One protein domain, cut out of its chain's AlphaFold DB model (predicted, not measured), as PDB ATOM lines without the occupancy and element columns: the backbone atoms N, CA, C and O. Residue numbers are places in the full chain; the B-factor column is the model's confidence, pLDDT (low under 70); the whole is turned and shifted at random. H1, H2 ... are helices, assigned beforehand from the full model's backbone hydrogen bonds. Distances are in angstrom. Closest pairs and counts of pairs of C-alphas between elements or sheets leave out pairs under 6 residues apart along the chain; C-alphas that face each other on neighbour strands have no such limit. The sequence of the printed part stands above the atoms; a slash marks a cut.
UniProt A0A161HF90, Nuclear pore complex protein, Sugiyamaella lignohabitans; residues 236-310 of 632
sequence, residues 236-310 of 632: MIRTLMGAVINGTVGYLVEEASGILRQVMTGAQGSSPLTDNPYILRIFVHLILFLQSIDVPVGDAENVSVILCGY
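AT A GLANCE: This is residues 236 to 310 of the 632 residues of the protein "Nuclear pore complex protein" of Sugiyamaella lignohabitans (UniProt A0A161HF90). Two long helices, H2 and H4, stand opposite each other and run opposite ways, with H5 packed on both along one side of the gap and H1 on the other side. The very short H3 sits at the start of H4. The printed part has 75 residues with five named helices, H1 to H5 in chain order, and no named strand; its class is all helix. It is compact, with a radius of gyration of the C-alphas of 11.7 A and spans of 34 by 24 by 17 A.

HOW THE PARTS SIT: H2, residues 249 to 264, and H4, residues 277 to 292, are near each other, with 10 pairs of C-alphas within 10 A. H5, residues 300 to 310, touches H2 at a steep tilt of 52 degrees, the same way; the closest C-alphas, of Ser 257 and Asn 302, are 5.4 A apart. H4 and H5 form a hairpin, touching through residues 280 to 287 of H4 alone; the closest C-alphas, of Val 284 and Leu 307, are 6.7 A apart, and the tilt of 35.2 degrees, opposite ways, is only just steep. H1, residues 236 to 246, forms a hairpin with H2, at a shallow tilt of 30 degrees, opposite ways; residues 249 to 252 alone of H2 touch it, and the closest C-alphas, of Ala 243 and Val 249, are 5.1 A apart. H1, H2 and H4 form an up-and-down bundle, each running against the one before. H3, residues 272 to 275, and H4 only just touch, only at the corner, with 3 pairs of C-alphas within 8 A; Leu 273 and Leu 280 have the closest C-alphas, at 5.6 A. In H1, H2, H4 and H5 every O i to N i+4 pair is within hydrogen-bond range; H3 is too short for such a pair.

IN THESE COORDINATES: H2 measures 22.3 A from first to last C-alpha, H4 22.8 A, H5 15.4 A and H1 14.9 A. C-alpha 236, where H1 begins, is at (23.369, 3.070, 82.092), and C-alpha 310, where H5 ends, at (37.144, 3.944, 73.398).

THE WHOLE: The C-alphas farthest apart, of Ala 267 and Ile 293, are 35.3 A apart. The printed part has no cut and no long link. Mean pLDDT of the printed part is 84.5; residues 266 to 274 are under 70.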
ATOM      1  N   MET A 236      21.985   2.991  81.596       82.69
ATOM      2  CA  MET A 236      23.369   3.070  82.092       82.69
ATOM      3  C   MET A 236      23.771   4.415  82.711       82.69
ATOM      4  O   MET A 236      24.491   4.438  83.703       82.69
ATOM      5  N   ILE A 237      23.306   5.549  82.169       86.81
ATOM      6  CA  ILE A 237      23.607   6.871  82.762       86.81
ATOM      7  C   ILE A 237      23.000   6.994  84.169       86.81
ATOM      8  O   ILE A 237      23.623   7.582  85.049       86.81
ATOM      9  N   ARG A 238      21.812   6.427  84.408       88.44
ATOM     10  CA  ARG A 238      21.167   6.459  85.728       88.44
ATOM     11  C   ARG A 238      21.855   5.502  86.696       88.44
ATOM     12  O   ARG A 238      22.084   5.876  87.841       88.44
ATOM     13  N   THR A 239      22.282   4.335  86.217       87.50
ATOM     14  CA  THR A 239      23.143   3.419  86.978       87.50
ATOM     15  C   THR A 239      24.449   4.101  87.386       87.50
ATOM     16  O   THR A 239      24.858   4.028  88.543       87.50
ATOM     17  N   LEU A 240      25.065   4.848  86.467       87.12
ATOM     18  CA  LEU A 240      26.274   5.629  86.715       87.12
ATOM     19  C   LEU A 240      26.044   6.751  87.733       87.12
ATOM     20  O   LEU A 240      26.849   6.911  88.646       87.12
ATOM     21  N   MET A 241      24.934   7.486  87.633       89.00
ATOM     22  CA  MET A 241      24.539   8.464  88.654       89.00
ATOM     23  C   MET A 241      24.399   7.798  90.026       89.00
ATOM     24  O   MET A 241      24.946   8.299  91.007       89.00
ATOM     25  N   GLY A 242      23.725   6.647  90.091       87.25
ATOM     26  CA  GLY A 242      23.583   5.864  91.315       87.25
ATOM     27  C   GLY A 242      24.929   5.422  91.891       87.25
ATOM     28  O   GLY A 242      25.158   5.560  93.091       87.25
ATOM     29  N   ALA A 243      25.856   4.967  91.049       87.00
ATOM     30  CA  ALA A 243      27.188   4.563  91.487       87.00
ATOM     31  C   ALA A 243      28.038   5.733  91.994       87.00
ATOM     32  O   ALA A 243      28.766   5.567  92.970       87.00
ATOM     33  N   VAL A 244      27.923   6.921  91.389       89.50
ATOM     34  CA  VAL A 244      28.578   8.139  91.895       89.50
ATOM     35  C   VAL A 244      28.007   8.528  93.260       89.50
ATOM     36  O   VAL A 244      28.773   8.793  94.181       89.50
ATOM     37  N   ILE A 245      26.678   8.498  93.422       88.25
ATOM     38  CA  ILE A 245      26.007   8.796  94.701       88.25
ATOM     39  C   ILE A 245      26.434   7.809  95.797       88.25
ATOM     40  O   ILE A 245      26.646   8.204  96.942       88.25
ATOM     41  N   ASN A 246      26.577   6.529  95.449       86.38
ATOM     42  CA  ASN A 246      26.907   5.462  96.390       86.38
ATOM     43  C   ASN A 246      28.414   5.266  96.615       86.38
ATOM     44  O   ASN A 246      28.786   4.468  97.475       86.38
ATOM     45  N   GLY A 247      29.271   5.939  95.840       84.81
ATOM     46  CA  GLY A 247      30.721   5.721  95.859       84.81
ATOM     47  C   GLY A 247      31.154   4.348  95.325       84.81
ATOM     48  O   GLY A 247      32.218   3.860  95.689       84.81
ATOM     49  N   THR A 248      30.346   3.702  94.480       86.31
ATOM     50  CA  THR A 248      30.559   2.331  93.972       86.31
ATOM     51  C   THR A 248      31.019   2.292  92.512       86.31
ATOM     52  O   THR A 248      30.809   1.295  91.824       86.31
ATOM     53  N   VAL A 249      31.642   3.366  92.014       87.19
ATOM     54  CA  VAL A 249      32.065   3.489  90.603       87.19
ATOM     55  C   VAL A 249      33.008   2.354  90.176       87.19
ATOM     56  O   VAL A 249      32.897   1.878  89.050       87.19
ATOM     57  N   GLY A 250      33.861   1.858  91.079       86.06
ATOM     58  CA  GLY A 250      34.782   0.753  90.785       86.06
ATOM     59  C   GLY A 250      34.098  -0.544  90.339       86.06
ATOM     60  O   GLY A 250      34.575  -1.193  89.412       86.06
ATOM     61  N   TYR A 251      32.936  -0.879  90.907       86.25
ATOM     62  CA  TYR A 251      32.179  -2.066  90.489       86.25
ATOM     63  C   TYR A 251      31.620  -1.924  89.069       86.25
ATOM     64  O   TYR A 251      31.636  -2.882  88.300       86.25
ATOM     65  N   LEU A 252      31.181  -0.719  88.685       85.88
ATOM     66  CA  LEU A 252      30.737  -0.467  87.311       85.88
ATOM     67  C   LEU A 252      31.889  -0.537  86.311       85.88
ATOM     68  O   LEU A 252      31.680  -0.928  85.168       85.88
ATOM     69  N   VAL A 253      33.096  -0.146  86.719       87.81
ATOM     70  CA  VAL A 253      34.299  -0.274  85.887       87.81
ATOM     71  C   VAL A 253      34.626  -1.743  85.643       87.81
ATOM     72  O   VAL A 253      34.892  -2.121  84.503       87.81
ATOM     73  N   GLU A 254      34.541  -2.582  86.675       88.81
ATOM     74  CA  GLU A 254      34.714  -4.030  86.543       88.81
ATOM     75  C   GLU A 254      33.664  -4.631  85.592       88.81
ATOM     76  O   GLU A 254      34.027  -5.281  84.609       88.81
ATOM     77  N   GLU A 255      32.380  -4.325  85.798       86.69
ATOM     78  CA  GLU A 255      31.283  -4.805  84.947       86.69
ATOM     79  C   GLU A 255      31.438  -4.351  83.484       86.69
ATOM     80  O   GLU A 255      31.388  -5.168  82.560       86.69
ATOM     81  N   ALA A 256      31.698  -3.060  83.260       85.81
ATOM     82  CA  ALA A 256      31.888  -2.504  81.925       85.81
ATOM     83  C   ALA A 256      33.116  -3.100  81.224       85.81
ATOM     84  O   ALA A 256      33.058  -3.395  80.030       85.81
ATOM     85  N   SER A 257      34.213  -3.320  81.954       86.75
ATOM     86  CA  SER A 257      35.403  -3.969  81.399       86.75
ATOM     87  C   SER A 257      35.116  -5.420  80.993       86.75
ATOM     88  O   SER A 257      35.545  -5.847  79.921       86.75
ATOM     89  N   GLY A 258      34.326  -6.156  81.784       86.00
ATOM     90  CA  GLY A 258      33.883  -7.510  81.462       86.00
ATOM     91  C   GLY A 258      33.061  -7.558  80.175       86.00
ATOM     92  O   GLY A 258      33.331  -8.386  79.303       86.00
ATOM     93  N   ILE A 259      32.117  -6.625  80.015       84.44
ATOM     94  CA  ILE A 259      31.314  -6.488  78.790       84.44
ATOM     95  C   ILE A 259      32.215  -6.172  77.589       84.44
ATOM     96  O   ILE A 259      32.119  -6.836  76.557       84.44
ATOM     97  N   LEU A 260      33.134  -5.210  77.714       83.75
ATOM     98  CA  LEU A 260      34.035  -4.831  76.621       83.75
ATOM     99  C   LEU A 260      34.980  -5.969  76.216       83.75
ATOM    100  O   LEU A 260      35.166  -6.194  75.023       83.75
ATOM    101  N   ARG A 261      35.516  -6.746  77.167       85.12
ATOM    102  CA  ARG A 261      36.325  -7.941  76.856       85.12
ATOM    103  C   ARG A 261      35.523  -8.985  76.070       85.12
ATOM    104  O   ARG A 261      36.060  -9.613  75.158       85.12
ATOM    105  N   GLN A 262      34.242  -9.169  76.386       82.38
ATOM    106  CA  GLN A 262      33.372 -10.088  75.639       82.38
ATOM    107  C   GLN A 262      33.079  -9.590  74.218       82.38
ATOM    108  O   GLN A 262      33.012 -10.398  73.292       82.38
ATOM    109  N   VAL A 263      32.954  -8.273  74.033       79.94
ATOM    110  CA  VAL A 263      32.792  -7.677  72.700       79.94
ATOM    111  C   VAL A 263      34.082  -7.802  71.888       79.94
ATOM    112  O   VAL A 263      34.043  -8.233  70.740       79.94
ATOM    113  N   MET A 264      35.238  -7.502  72.487       73.81
ATOM    114  CA  MET A 264      36.544  -7.602  71.821       73.81
ATOM    115  C   MET A 264      36.889  -9.037  71.406       73.81
ATOM    116  O   MET A 264      37.506  -9.242  70.366       73.81
ATOM    117  N   THR A 265      36.467 -10.041  72.182       74.69
ATOM    118  CA  THR A 265      36.649 -11.462  71.828       74.69
ATOM    119  C   THR A 265      35.612 -11.979  70.821       74.69
ATOM    120  O   THR A 265      35.683 -13.137  70.417       74.69
ATOM    121  N   GLY A 266      34.648 -11.148  70.403       68.69
ATOM    122  CA  GLY A 266      33.578 -11.528  69.477       68.69
ATOM    123  C   GLY A 266      32.532 -12.477  70.073       68.69
ATOM    124  O   GLY A 266      31.697 -13.000  69.338       68.69
ATOM    125  N   ALA A 267      32.553 -12.708  71.391       64.81
ATOM    126  CA  ALA A 267      31.589 -13.561  72.089       64.81
ATOM    127  C   ALA A 267      30.201 -12.904  72.215       64.81
ATOM    128  O   ALA A 267      29.188 -13.598  72.305       64.81
ATOM    129  N   GLN A 268      30.152 -11.570  72.207       62.78
ATOM    130  CA  GLN A 268      28.939 -10.748  72.212       62.78
ATOM    131  C   GLN A 268      29.037  -9.719  71.077       62.78
ATOM    132  O   GLN A 268      30.007  -8.971  71.005       62.78
ATOM    133  N   GLY A 269      28.045  -9.679  70.181       56.72
ATOM    134  CA  GLY A 269      28.070  -8.795  69.004       56.72
ATOM    135  C   GLY A 269      27.612  -7.355  69.261       56.72
ATOM    136  O   GLY A 269      27.928  -6.469  68.473       56.72
ATOM    137  N   SER A 270      26.867  -7.110  70.342       59.97
ATOM    138  CA  SER A 270      26.275  -5.803  70.650       59.97
ATOM    139  C   SER A 270      26.160  -5.614  72.154       59.97
ATOM    140  O   SER A 270      25.679  -6.502  72.861       59.97
ATOM    141  N   SER A 271      26.565  -4.448  72.636       66.62
ATOM    142  CA  SER A 271      26.392  -4.030  74.022       66.62
ATOM    143  C   SER A 271      25.868  -2.596  74.053       66.62
ATOM    144  O   SER A 271      26.240  -1.796  73.194       66.62
ATOM    145  N   PRO A 272      25.092  -2.192  75.071       66.06
ATOM    146  CA  PRO A 272      24.635  -0.807  75.183       66.06
ATOM    147  C   PRO A 272      25.795   0.206  75.248       66.06
ATOM    148  O   PRO A 272      25.611   1.359  74.856       66.06
ATOM    149  N   LEU A 273      26.990  -0.228  75.677       69.88
ATOM    150  CA  LEU A 273      28.236   0.549  75.673       69.88
ATOM    151  C   LEU A 273      28.778   0.811  74.262       69.88
ATOM    152  O   LEU A 273      29.291   1.896  73.999       69.88
ATOM    153  N   THR A 274      28.676  -0.174  73.369       69.62
ATOM    154  CA  THR A 274      29.171  -0.092  71.985       69.62
ATOM    155  C   THR A 274      28.132   0.502  71.044       69.62
ATOM    156  O   THR A 274      28.484   1.233  70.123       69.62
ATOM    157  N   ASP A 275      26.852   0.239  71.305       77.19
ATOM    158  CA  ASP A 275      25.736   0.683  70.468       77.19
ATOM    159  C   ASP A 275      25.493   2.195  70.610       77.19
ATOM    160  O   ASP A 275      25.043   2.854  69.673       77.19
ATOM    161  N   ASN A 276      25.821   2.766  71.775       82.00
ATOM    162  CA  ASN A 276      25.662   4.186  72.076       82.00
ATOM    163  C   ASN A 276      27.016   4.864  72.364       82.00
ATOM    164  O   ASN A 276      27.451   4.913  73.521       82.00
ATOM    165  N   PRO A 277      27.646   5.514  71.364       83.06
ATOM    166  CA  PRO A 277      28.964   6.141  71.510       83.06
ATOM    167  C   PRO A 277      29.072   7.178  72.636       83.06
ATOM    168  O   PRO A 277      30.144   7.402  73.201       83.06
ATOM    169  N   TYR A 278      27.963   7.844  72.973       87.25
ATOM    170  CA  TYR A 278      27.947   8.865  74.018       87.25
ATOM    171  C   TYR A 278      28.105   8.280  75.426       87.25
ATOM    172  O   TYR A 278      28.650   8.975  76.282       87.25
ATOM    173  N   ILE A 279      27.670   7.037  75.670       88.56
ATOM    174  CA  ILE A 279      27.759   6.398  76.990       88.56
ATOM    175  C   ILE A 279      29.219   6.097  77.308       88.56
ATOM    176  O   ILE A 279      29.720   6.563  78.330       88.56
ATOM    177  N   LEU A 280      29.921   5.412  76.398       88.75
ATOM    178  CA  LEU A 280      31.343   5.113  76.564       88.75
ATOM    179  C   LEU A 280      32.171   6.397  76.700       88.75
ATOM    180  O   LEU A 280      33.044   6.483  77.560       88.75
ATOM    181  N   ARG A 281      31.839   7.439  75.926       90.25
ATOM    182  CA  ARG A 281      32.481   8.753  76.050       90.25
ATOM    183  C   ARG A 281      32.290   9.358  77.442       90.25
ATOM    184  O   ARG A 281      33.281   9.750  78.051       90.25
ATOM    185  N   ILE A 282      31.053   9.452  77.944       91.62
ATOM    186  CA  ILE A 282      30.779   9.993  79.291       91.62
ATOM    187  C   ILE A 282      31.530   9.177  80.344       91.62
ATOM    188  O   ILE A 282      32.126   9.754  81.249       91.62
ATOM    189  N   PHE A 283      31.540   7.854  80.194       89.25
ATOM    190  CA  PHE A 283      32.183   6.949  81.135       89.25
ATOM    191  C   PHE A 283      33.696   7.160  81.209       89.25
ATOM    192  O   PHE A 283      34.220   7.404  82.290       89.25
ATOM    193  N   VAL A 284      34.385   7.181  80.063       92.31
ATOM    194  CA  VAL A 284      35.830   7.452  79.987       92.31
ATOM    195  C   VAL A 284      36.178   8.806  80.597       92.31
ATOM    196  O   VAL A 284      37.088   8.898  81.416       92.31
ATOM    197  N   HIS A 285      35.438   9.859  80.243       92.81
ATOM    198  CA  HIS A 285      35.723  11.201  80.752       92.81
ATOM    199  C   HIS A 285      35.469  11.308  82.256       92.81
ATOM    200  O   HIS A 285      36.217  11.993  82.948       92.81
ATOM    201  N   LEU A 286      34.449  10.616  82.776       91.56
ATOM    202  CA  LEU A 286      34.214  10.542  84.212       91.56
ATOM    203  C   LEU A 286      35.354   9.812  84.922       91.56
ATOM    204  O   LEU A 286      35.821  10.307  85.938       91.56
ATOM    205  N   ILE A 287      35.817   8.676  84.398       91.25
ATOM    206  CA  ILE A 287      36.929   7.917  84.989       91.25
ATOM    207  C   ILE A 287      38.190   8.784  85.051       91.25
ATOM    208  O   ILE A 287      38.775   8.921  86.121       91.25
ATOM    209  N   LEU A 288      38.554   9.433  83.940       91.75
ATOM    210  CA  LEU A 288      39.714  10.328  83.884       91.75
ATOM    211  C   LEU A 288      39.561  11.523  84.837       91.75
ATOM    212  O   LEU A 288      40.515  11.909  85.511       91.75
ATOM    213  N   PHE A 289      38.356  12.092  84.938       93.81
ATOM    214  CA  PHE A 289      38.073  13.166  85.890       93.81
ATOM    215  C   PHE A 289      38.216  12.690  87.340       93.81
ATOM    216  O   PHE A 289      38.883  13.357  88.127       93.81
ATOM    217  N   LEU A 290      37.652  11.533  87.692       90.62
ATOM    218  CA  LEU A 290      37.751  10.955  89.033       90.62
ATOM    219  C   LEU A 290      39.206  10.627  89.407       90.62
ATOM    220  O   LEU A 290      39.621  10.913  90.525       90.62
ATOM    221  N   GLN A 291      40.000  10.123  88.459       90.06
ATOM    222  CA  GLN A 291      41.439   9.926  88.648       90.06
ATOM    223  C   GLN A 291      42.176  11.251  88.881       90.06
ATOM    224  O   GLN A 291      43.060  11.309  89.726       90.06
ATOM    225  N   SER A 292      41.792  12.334  88.191       90.56
ATOM    226  CA  SER A 292      42.421  13.653  88.374       90.56
ATOM    227  C   SER A 292      42.162  14.295  89.743       90.56
ATOM    228  O   SER A 292      42.907  15.183  90.147       90.56
ATOM    229  N   ILE A 293      41.114  13.854  90.449       93.69
ATOM    230  CA  ILE A 293      40.770  14.296  91.809       93.69
ATOM    231  C   ILE A 293      41.149  13.257  92.881       93.69
ATOM    232  O   ILE A 293      40.641  13.332  93.999       93.69
ATOM    233  N   ASP A 294      41.999  12.282  92.538       87.19
ATOM    234  CA  ASP A 294      42.480  11.204  93.417       87.19
ATOM    235  C   ASP A 294      41.370  10.318  94.025       87.19
ATOM    236  O   ASP A 294      41.538   9.713  95.089       87.19
ATOM    237  N   VAL A 295      40.219  10.199  93.351       86.88
ATOM    238  CA  VAL A 295      39.154   9.270  93.757       86.88
ATOM    239  C   VAL A 295      39.442   7.889  93.160       86.88
ATOM    240  O   VAL A 295      39.618   7.780  91.947       86.88
ATOM    241  N   PRO A 296      39.467   6.809  93.963       83.19
ATOM    242  CA  PRO A 296      39.752   5.471  93.459       83.19
ATOM    243  C   PRO A 296      38.620   4.977  92.550       83.19
ATOM    244  O   PRO A 296      37.467   4.872  92.966       83.19
ATOM    245  N   VAL A 297      38.965   4.648  91.303       80.75
ATOM    246  CA  VAL A 297      38.008   4.230  90.259       80.75
ATOM    247  C   VAL A 297      38.029   2.711  90.015       80.75
ATOM    248  O   VAL A 297      37.342   2.217  89.130       80.75
ATOM    249  N   GLY A 298      38.778   1.955  90.825       82.31
ATOM    250  CA  GLY A 298      38.973   0.508  90.683       82.31
ATOM    251  C   GLY A 298      40.336   0.151  90.088       82.31
ATOM    252  O   GLY A 298      41.276   0.946  90.153       82.31
ATOM    253  N   ASP A 299      40.440  -1.054  89.530       86.94
ATOM    254  CA  ASP A 299      41.702  -1.601  89.027       86.94
ATOM    255  C   ASP A 299      42.174  -0.907  87.741       86.94
ATOM    256  O   ASP A 299      41.412  -0.722  86.787       86.94
ATOM    257  N   ALA A 300      43.471  -0.584  87.685       86.56
ATOM    258  CA  ALA A 300      44.091   0.092  86.543       86.56
ATOM    259  C   ALA A 300      43.987  -0.714  85.232       86.56
ATOM    260  O   ALA A 300      43.859  -0.137  84.150       86.56
ATOM    261  N   GLU A 301      43.982  -2.047  85.318       88.50
ATOM    262  CA  GLU A 301      43.796  -2.927  84.159       88.50
ATOM    263  C   GLU A 301      42.407  -2.757  83.532       88.50
ATOM    264  O   GLU A 301      42.279  -2.646  82.314       88.50
ATOM    265  N   ASN A 302      41.360  -2.680  84.358       88.19
ATOM    266  CA  ASN A 302      39.986  -2.528  83.883       88.19
ATOM    267  C   ASN A 302      39.767  -1.148  83.256       88.19
ATOM    268  O   ASN A 302      39.116  -1.038  82.215       88.19
ATOM    269  N   VAL A 303      40.381  -0.106  83.828       88.81
ATOM    270  CA  VAL A 303      40.410   1.235  83.222       88.81
ATOM    271  C   VAL A 303      41.101   1.206  81.858       88.81
ATOM    272  O   VAL A 303      40.578   1.770  80.895       88.81
ATOM    273  N   SER A 304      42.231   0.501  81.750       90.12
ATOM    274  CA  SER A 304      42.978   0.382  80.494       90.12
ATOM    275  C   SER A 304      42.134  -0.263  79.392       90.12
ATOM    276  O   SER A 304      42.072   0.261  78.285       90.12
ATOM    277  N   VAL A 305      41.384  -1.327  79.702       90.69
ATOM    278  CA  VAL A 305      40.457  -1.966  78.746       90.69
ATOM    279  C   VAL A 305      39.391  -0.999  78.238       90.69
ATOM    280  O   VAL A 305      39.090  -0.979  77.043       90.69
ATOM    281  N   ILE A 306      38.811  -0.192  79.130       90.06
ATOM    282  CA  ILE A 306      37.781   0.786  78.760       90.06
ATOM    283  C   ILE A 306      38.366   1.858  77.836       90.06
ATOM    284  O   ILE A 306      37.745   2.211  76.831       90.06
ATOM    285  N   LEU A 307      39.575   2.343  78.138       91.31
ATOM    286  CA  LEU A 307      40.296   3.288  77.288       91.31
ATOM    287  C   LEU A 307      40.618   2.684  75.915       91.31
ATOM    288  O   LEU A 307      40.328   3.326  74.906       91.31
ATOM    289  N   CYS A 308      41.124   1.447  75.850       89.69
ATOM    290  CA  CYS A 308      41.364   0.743  74.588       89.69
ATOM    291  C   CYS A 308      40.072   0.619  73.764       89.69
ATOM    292  O   CYS A 308      40.065   0.947  72.580       89.69
ATOM    293  N   GLY A 309      38.953   0.237  74.391       88.25
ATOM    294  CA  GLY A 309      37.649   0.161  73.721       88.25
ATOM    295  C   GLY A 309      37.170   1.509  73.174       88.25
ATOM    296  O   GLY A 309      36.574   1.576  72.100       88.25
ATOM    297  N   TYR A 310      37.468   2.603  73.873       90.38
ATOM    298  CA  TYR A 310      37.144   3.944  73.398       90.38
ATOM    299  C   TYR A 310      38.054   4.414  72.259       90.38
ATOM    300  O   TYR A 310      37.562   5.012  71.304       90.38
TER     301      TYR A 310